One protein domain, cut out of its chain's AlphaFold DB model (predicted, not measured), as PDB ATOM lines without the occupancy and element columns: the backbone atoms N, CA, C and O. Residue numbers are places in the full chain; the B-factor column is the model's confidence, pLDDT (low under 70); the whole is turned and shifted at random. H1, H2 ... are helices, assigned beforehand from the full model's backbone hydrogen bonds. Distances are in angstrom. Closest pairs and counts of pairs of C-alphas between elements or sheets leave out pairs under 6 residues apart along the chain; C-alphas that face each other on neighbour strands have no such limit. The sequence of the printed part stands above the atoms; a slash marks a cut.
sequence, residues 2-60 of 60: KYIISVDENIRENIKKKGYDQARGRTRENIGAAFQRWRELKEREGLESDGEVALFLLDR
ATOM      1  N   LYS A   2       8.668   2.588  39.909       75.00
ATOM      2  CA  LYS A   2       7.640   2.717  38.842       75.00
ATOM      3  C   LYS A   2       6.206   2.993  39.335       75.00
ATOM      4  O   LYS A   2       5.488   3.780  38.728       75.00
ATOM      5  N   TYR A   3       5.800   2.368  40.442       75.12
ATOM      6  CA  TYR A   3       4.471   2.564  41.035       75.12
ATOM      7  C   TYR A   3       4.269   3.990  41.571       75.12
ATOM      8  O   TYR A   3       3.233   4.594  41.333       75.12
ATOM      9  N   ILE A   4       5.286   4.552  42.227       78.44
ATOM     10  CA  ILE A   4       5.226   5.895  42.819       78.44
ATOM     11  C   ILE A   4       5.126   6.955  41.712       78.44
ATOM     12  O   ILE A   4       4.268   7.827  41.777       78.44
ATOM     13  N   ILE A   5       5.907   6.803  40.637       80.50
ATOM     14  CA  ILE A   5       5.871   7.701  39.468       80.50
ATOM     15  C   ILE A   5       4.479   7.700  38.811       80.50
ATOM     16  O   ILE A   5       3.946   8.756  38.483       80.50
ATOM     17  N   SER A   6       3.864   6.522  38.669       81.00
ATOM     18  CA  SER A   6       2.527   6.382  38.075       81.00
ATOM     19  C   SER A   6       1.417   7.019  38.925       81.00
ATOM     20  O   SER A   6       0.453   7.569  38.383       81.00
ATOM     21  N   VAL A   7       1.550   6.961  40.254       83.75
ATOM     22  CA  VAL A   7       0.627   7.630  41.181       83.75
ATOM     23  C   VAL A   7       0.782   9.149  41.081       83.75
ATOM     24  O   VAL A   7      -0.219   9.853  40.943       83.75
ATOM     25  N   ASP A   8       2.016   9.655  41.059       86.06
ATOM     26  CA  ASP A   8       2.292  11.090  40.936       86.06
ATOM     27  C   ASP A   8       1.777  11.678  39.614       86.06
ATOM     28  O   ASP A   8       1.221  12.781  39.596       86.06
ATOM     29  N   GLU A   9       1.901  10.946  38.503       85.88
ATOM     30  CA  GLU A   9       1.320  11.349  37.216       85.88
ATOM     31  C   GLU A   9      -0.208  11.448  37.272       85.88
ATOM     32  O   GLU A   9      -0.770  12.464  36.858       85.88
ATOM     33  N   ASN A  10      -0.888  10.456  37.855       86.94
ATOM     34  CA  ASN A  10      -2.347  10.477  38.004       86.94
ATOM     35  C   ASN A  10      -2.841  11.647  38.865       86.94
ATOM     36  O   ASN A  10      -3.866  12.268  38.563       86.94
ATOM     37  N   ILE A  11      -2.122  11.971  39.941       88.25
ATOM     38  CA  ILE A  11      -2.446  13.121  40.794       88.25
ATOM     39  C   ILE A  11      -2.302  14.415  39.981       88.25
ATOM     40  O   ILE A  11      -3.210  15.253  39.986       88.25
ATOM     41  N   ARG A  12      -1.214  14.563  39.215       86.69
ATOM     42  CA  ARG A  12      -0.992  15.736  38.351       86.69
ATOM     43  C   ARG A  12      -2.072  15.883  37.282       86.69
ATOM     44  O   ARG A  12      -2.531  17.002  37.043       86.69
ATOM     45  N   GLU A  13      -2.506  14.793  36.656       87.81
ATOM     46  CA  GLU A  13      -3.604  14.834  35.688       87.81
ATOM     47  C   GLU A  13      -4.928  15.270  36.316       87.81
ATOM     48  O   GLU A  13      -5.631  16.106  35.745       87.81
ATOM     49  N   ASN A  14      -5.263  14.755  37.500       86.94
ATOM     50  CA  ASN A  14      -6.487  15.140  38.201       86.94
ATOM     51  C   ASN A  14      -6.482  16.617  38.610       86.94
ATOM     52  O   ASN A  14      -7.500  17.294  38.468       86.94
ATOM     53  N   ILE A  15      -5.337  17.149  39.051       89.00
ATOM     54  CA  ILE A  15      -5.189  18.577  39.364       89.00
ATOM     55  C   ILE A  15      -5.420  19.430  38.109       89.00
ATOM     56  O   ILE A  15      -6.171  20.406  38.160       89.00
ATOM     57  N   LYS A  16      -4.842  19.036  36.965       86.44
ATOM     58  CA  LYS A  16      -5.061  19.723  35.681       86.44
ATOM     59  C   LYS A  16      -6.533  19.685  35.265       86.44
ATOM     60  O   LYS A  16      -7.094  20.733  34.961       86.44
ATOM     61  N   LYS A  17      -7.174  18.507  35.296       82.56
ATOM     62  CA  LYS A  17      -8.606  18.340  34.976       82.56
ATOM     63  C   LYS A  17      -9.479  19.245  35.845       82.56
ATOM     64  O   LYS A  17     -10.295  19.989  35.315       82.56
ATOM     65  N   LYS A  18      -9.224  19.277  37.156       82.44
ATOM     66  CA  LYS A  18      -9.957  20.122  38.109       82.44
ATOM     67  C   LYS A  18      -9.793  21.620  37.821       82.44
ATOM     68  O   LYS A  18     -10.765  22.363  37.929       82.44
ATOM     69  N   GLY A  19      -8.601  22.057  37.410       81.88
ATOM     70  CA  GLY A  19      -8.352  23.438  36.980       81.88
ATOM     71  C   GLY A  19      -9.113  23.809  35.702       81.88
ATOM     72  O   GLY A  19      -9.748  24.861  35.647       81.88
ATOM     73  N   TYR A  20      -9.126  22.919  34.703       79.31
ATOM     74  CA  TYR A  20      -9.921  23.114  33.487       79.31
ATOM     75  C   TYR A  20     -11.426  23.108  33.765       79.31
ATOM     76  O   TYR A  20     -12.162  23.894  33.174       79.31
ATOM     77  N   ASP A  21     -11.901  22.259  34.673       79.06
ATOM     78  CA  ASP A  21     -13.311  22.223  35.070       79.06
ATOM     79  C   ASP A  21     -13.718  23.480  35.840       79.06
ATOM     80  O   ASP A  21     -14.787  24.028  35.583       79.06
ATOM     81  N   GLN A  22     -12.850  24.008  36.709       77.31
ATOM     82  CA  GLN A  22     -13.070  25.302  37.363       77.31
ATOM     83  C   GLN A  22     -13.084  26.468  36.370       77.31
ATOM     84  O   GLN A  22     -13.922  27.361  36.494       77.31
ATOM     85  N   ALA A  23     -12.187  26.467  35.379       74.69
ATOM     86  CA  ALA A  23     -12.165  27.490  34.337       74.69
ATOM     87  C   ALA A  23     -13.437  27.440  33.473       74.69
ATOM     88  O   ALA A  23     -14.049  28.475  33.220       74.69
ATOM     89  N   ARG A  24     -13.881  26.233  33.092       68.44
ATOM     90  CA  ARG A  24     -15.113  26.007  32.314       68.44
ATOM     91  C   ARG A  24     -16.390  26.259  33.113       68.44
ATOM     92  O   ARG A  24     -17.392  26.662  32.535       68.44
ATOM     93  N   GLY A  25     -16.366  26.064  34.431       63.44
ATOM     94  CA  GLY A  25     -17.513  26.307  35.309       63.44
ATOM     95  C   GLY A  25     -18.006  27.757  35.296       63.44
ATOM     96  O   GLY A  25     -19.163  27.998  35.610       63.44
ATOM     97  N   ARG A  26     -17.161  28.714  34.886       62.62
ATOM     98  CA  ARG A  26     -17.518  30.142  34.794       62.62
ATOM     99  C   ARG A  26     -18.344  30.505  33.562       62.62
ATOM    100  O   ARG A  26     -18.987  31.543  33.565       62.62
ATOM    101  N   THR A  27     -18.316  29.677  32.522       64.38
ATOM    102  CA  THR A  27     -19.030  29.907  31.252       64.38
ATOM    103  C   THR A  27     -20.106  28.858  30.995       64.38
ATOM    104  O   THR A  27     -20.701  28.821  29.922       64.38
ATOM    105  N   ARG A  28     -20.316  27.945  31.948       62.94
ATOM    106  CA  ARG A  28     -21.237  26.826  31.805       62.94
ATOM    107  C   ARG A  28     -22.576  27.191  32.431       62.94
ATOM    108  O   ARG A  28     -22.790  26.988  33.622       62.94
ATOM    109  N   GLU A  29     -23.479  27.682  31.598       64.38
ATOM    110  CA  GLU A  29     -24.887  27.837  31.948       64.38
ATOM    111  C   GLU A  29     -25.512  26.444  32.100       64.38
ATOM    112  O   GLU A  29     -25.660  25.689  31.134       64.38
ATOM    113  N   ASN A  30     -25.829  26.052  33.336       65.88
ATOM    114  CA  ASN A  30     -26.532  24.797  33.576       65.88
ATOM    115  C   ASN A  30     -28.000  25.001  33.213       65.88
ATOM    116  O   ASN A  30     -28.799  25.481  34.014       65.88
ATOM    117  N   ILE A  31     -28.337  24.586  31.993       67.25
ATOM    118  CA  ILE A  31     -29.668  24.734  31.407       67.25
ATOM    119  C   ILE A  31     -30.751  24.075  32.284       67.25
ATOM    120  O   ILE A  31     -31.876  24.541  32.256       67.25
ATOM    121  N   GLY A  32     -30.442  23.076  33.123       76.75
ATOM    122  CA  GLY A  32     -31.307  22.607  34.223       76.75
ATOM    123  C   GLY A  32     -32.792  22.475  33.848       76.75
ATOM    124  O   GLY A  32     -33.184  21.531  33.167       76.75
ATOM    125  N   ALA A  33     -33.612  23.449  34.254       73.56
ATOM    126  CA  ALA A  33     -35.034  23.524  33.902       73.56
ATOM    127  C   ALA A  33     -35.306  23.647  32.387       73.56
ATOM    128  O   ALA A  33     -36.243  23.050  31.861       73.56
ATOM    129  N   ALA A  34     -34.475  24.382  31.655       82.31
ATOM    130  CA  ALA A  34     -34.557  24.493  30.207       82.31
ATOM    131  C   ALA A  34     -34.078  23.224  29.473       82.31
ATOM    132  O   ALA A  34     -34.378  23.090  28.293       82.31
ATOM    133  N   PHE A  35     -33.404  22.266  30.134       85.69
ATOM    134  CA  PHE A  35     -32.995  21.016  29.479       85.69
ATOM    135  C   PHE A  35     -34.212  20.124  29.227       85.69
ATOM    136  O   PHE A  35     -34.321  19.509  28.172       85.69
ATOM    137  N   GLN A  36     -35.172  20.115  30.160       88.69
ATOM    138  CA  GLN A  36     -36.458  19.453  29.929       88.69
ATOM    139  C   GLN A  36     -37.212  20.113  28.776       88.69
ATOM    140  O   GLN A  36     -37.585  19.429  27.832       88.69
ATOM    141  N   ARG A  37     -37.312  21.450  28.776       90.62
ATOM    142  CA  ARG A  37     -37.940  22.198  27.674       90.62
ATOM    143  C   ARG A  37     -37.262  21.938  26.326       90.62
ATOM    144  O   ARG A  37     -37.936  21.874  25.306       90.62
ATOM    145  N   TRP A  38     -35.941  21.786  26.324       91.94
ATOM    146  CA  TRP A  38     -35.156  21.451  25.140       91.94
ATOM    147  C   TRP A  38     -35.495  20.055  24.614       91.94
ATOM    148  O   TRP A  38     -35.731  19.892  23.421       91.94
ATOM    149  N   ARG A  39     -35.578  19.050  25.497       92.75
ATOM    150  CA  ARG A  39     -35.977  17.685  25.118       92.75
ATOM    151  C   ARG A  39     -37.421  17.609  24.634       92.75
ATOM    152  O   ARG A  39     -37.670  16.989  23.609       92.75
ATOM    153  N   GLU A  40     -38.344  18.264  25.331       94.44
ATOM    154  CA  GLU A  40     -39.754  18.337  24.933       94.44
ATOM    155  C   GLU A  40     -39.907  18.977  23.552       94.44
ATOM    156  O   GLU A  40     -40.664  18.486  22.721       94.44
ATOM    157  N   LEU A  41     -39.163  20.056  23.289       94.69
ATOM    158  CA  LEU A  41     -39.141  20.697  21.980       94.69
ATOM    159  C   LEU A  41     -38.601  19.744  20.908       94.69
ATOM    160  O   LEU A  41     -39.220  19.588  19.862       94.69
ATOM    161  N   LYS A  42     -37.480  19.076  21.192       96.62
ATOM    162  CA  LYS A  42     -36.864  18.106  20.286       96.62
ATOM    163  C   LYS A  42     -37.829  16.982  19.898       96.62
ATOM    164  O   LYS A  42     -37.973  16.686  18.718       96.62
ATOM    165  N   GLU A  43     -38.513  16.393  20.877       97.25
ATOM    166  CA  GLU A  43     -39.488  15.322  20.651       97.25
ATOM    167  C   GLU A  43     -40.726  15.817  19.897       97.25
ATOM    168  O   GLU A  43     -41.169  15.166  18.953       97.25
ATOM    169  N   ARG A  44     -41.273  16.979  20.275       97.12
ATOM    170  CA  ARG A  44     -42.487  17.528  19.655       97.12
ATOM    171  C   ARG A  44     -42.291  17.882  18.183       97.12
ATOM    172  O   ARG A  44     -43.209  17.684  17.393       97.12
ATOM    173  N   GLU A  45     -41.127  18.419  17.832       96.25
ATOM    174  CA  GLU A  45     -40.808  18.842  16.463       96.25
ATOM    175  C   GLU A  45     -40.131  17.725  15.642       96.25
ATOM    176  O   GLU A  45     -39.852  17.917  14.462       96.25
ATOM    177  N   GLY A  46     -39.879  16.552  16.242       96.88
ATOM    178  CA  GLY A  46     -39.281  15.400  15.558       96.88
ATOM    179  C   GLY A  46     -37.815  15.597  15.158       96.88
ATOM    180  O   GLY A  46     -37.393  15.078  14.129       96.88
ATOM    181  N   LEU A  47     -37.049  16.353  15.948       96.81
ATOM    182  CA  LEU A  47     -35.659  16.708  15.651       96.81
ATOM    183  C   LEU A  47     -34.701  15.628  16.181       96.81
ATOM    184  O   LEU A  47     -34.827  15.147  17.309       96.81
ATOM    185  N   GLU A  48     -33.699  15.257  15.394       94.94
ATOM    186  CA  GLU A  48     -32.769  14.166  15.694       94.94
ATOM    187  C   GLU A  48     -31.589  14.630  16.559       94.94
ATOM    188  O   GLU A  48     -31.075  13.882  17.402       94.94
ATOM    189  N   SER A  49     -31.188  15.898  16.447       94.56
ATOM    190  CA  SER A  49     -30.016  16.446  17.142       94.56
ATOM    191  C   SER A  49     -30.283  17.768  17.865       94.56
ATOM    192  O   SER A  49     -31.199  18.515  17.543       94.56
ATOM    193  N   ASP A  50     -29.443  18.084  18.853       91.69
ATOM    194  CA  ASP A  50     -29.492  19.392  19.522       91.69
ATOM    195  C   ASP A  50     -29.083  20.531  18.571       91.69
ATOM    196  O   ASP A  50     -29.521  21.666  18.732       91.69
ATOM    197  N   GLY A  51     -28.293  20.227  17.535       94.88
ATOM    198  CA  GLY A  51     -27.981  21.186  16.476       94.88
ATOM    199  C   GLY A  51     -29.230  21.625  15.711       94.88
ATOM    200  O   GLY A  51     -29.406  22.812  15.458       94.88
ATOM    201  N   GLU A  52     -30.135  20.696  15.412       95.44
ATOM    202  CA  GLU A  52     -31.403  21.010  14.745       95.44
ATOM    203  C   GLU A  52     -32.350  21.805  15.646       95.44
ATOM    204  O   GLU A  52     -32.999  22.733  15.173       95.44
ATOM    205  N   VAL A  53     -32.378  21.512  16.951       94.31
ATOM    206  CA  VAL A  53     -33.124  22.322  17.931       94.31
ATOM    207  C   VAL A  53     -32.592  23.757  17.963       94.31
ATOM    208  O   VAL A  53     -33.378  24.703  18.007       94.31
ATOM    209  N   ALA A  54     -31.270  23.940  17.906       93.69
ATOM    210  CA  ALA A  54     -30.662  25.265  17.867       93.69
ATOM    211  C   ALA A  54     -31.021  26.031  16.584       93.69
ATOM    212  O   ALA A  54     -31.407  27.194  16.676       93.69
ATOM    213  N   LEU A  55     -30.945  25.389  15.413       95.62
ATOM    214  CA  LEU A  55     -31.346  25.998  14.138       95.62
ATOM    215  C   LEU A  55     -32.831  26.391  14.151       95.62
ATOM    216  O   LEU A  55     -33.162  27.546  13.909       95.62
ATOM    217  N   PHE A  56     -33.707  25.475  14.574       94.12
ATOM    218  CA  PHE A  56     -35.146  25.718  14.704       94.12
ATOM    219  C   PHE A  56     -35.486  26.936  15.581       94.12
ATOM    220  O   PHE A  56     -36.448  27.651  15.306       94.12
ATOM    221  N   LEU A  57     -34.731  27.163  16.661       92.06
ATOM    222  CA  LEU A  57     -34.934  28.306  17.556       92.06
ATOM    223  C   LEU A  57     -34.405  29.629  16.985       92.06
ATOM    224  O   LEU A  57     -34.898  30.679  17.387       92.06
ATOM    225  N   LEU A  58     -33.402  29.589  16.103       94.81
ATOM    226  CA  LEU A  58     -32.815  30.774  15.467       94.81
ATOM    227  C   LEU A  58     -33.621  31.259  14.259       94.81
ATOM    228  O   LEU A  58     -33.636  32.455  13.986       94.81
ATOM    229  N   ASP A  59     -34.301  30.349  13.564       91.94
ATOM    230  CA  ASP A  59     -35.106  30.646  12.371       91.94
ATOM    231  C   ASP A  59     -36.516  31.191  12.698       91.94
ATOM    232  O   ASP A  59     -37.404  31.190  11.840       91.94
ATOM    233  N   ARG A  60     -36.754  31.633  13.942       64.62
ATOM    234  CA  ARG A  60     -38.081  31.946  14.491       64.62
ATOM    235  C   ARG A  60     -38.226  33.374  15.008       64.62
ATOM    236  O   ARG A  60     -37.237  33.935  15.527       64.62
TER     237      ARG A  60
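This is residues 2 to 60 of the 60 residues of an uncharacterized protein of Sinocyclocheilus anshuiensis (UniProt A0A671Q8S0). What does the model look like from its first printed residue on? One long helix, H1, sticks out as an arm, and after a stretch of loop the printed part ends in a small head where two shorter helices, H2 and H3, are set crosswise to each other. How is it made up? The printed part has 59 residues with three named helices in the order H1, H2, H3 and no named strand; its class is all helix. Is it compact? It is extended, with a radius of gyration of the C-alphas of 19.4 A, and it spans 57 by 23 by 19 A, a length made largely by the arm.

Does H1, residues 2 to 25, meet another helix? H1 touches no helix: it is apart from H2, residues 33 to 44, and from H3, residues 50 to 58. Residues 2 to 37 stand free, of which 2 to 25 belong to H1 and 33 to 37 belong to H2. How do H2 and H3 stand? They touch, H2 with residues 38 to 42 alone, and the closest C-alphas are those of Lys 42 and Val 53, 6.1 A apart. Their lines are about perpendicular, at 88 degrees. What do the backbones show? In H1 and H3 every O i to N i+4 pair is within hydrogen-bond range; in H2 it is 7 of 8.

Where does H1 run? It goes from C-alpha 2 at (7.640, 2.717, 38.842) to C-alpha 25 at (-17.513, 26.307, 35.309), 34.7 A. Where are the other two helices? H2 begins with C-alpha 33 at (-35.034, 23.524, 33.902) and is 17.2 A long from first to last C-alpha. H3 measures 12.5 A and ends with C-alpha 58 at (-32.815, 30.774, 15.467).

How large is it? The two C-alphas farthest apart are those of Lys 2 and Arg 60, 59.5 A. Are there cuts or long links? The printed part has no cut; the link from H1 to H2 is short, with 7 residues, and the link from H2 to H3 is tight, with 5. Where is confidence low? The mean pLDDT of the printed part is 84.4, and residues 24 to 31 and residue 60 are under 70.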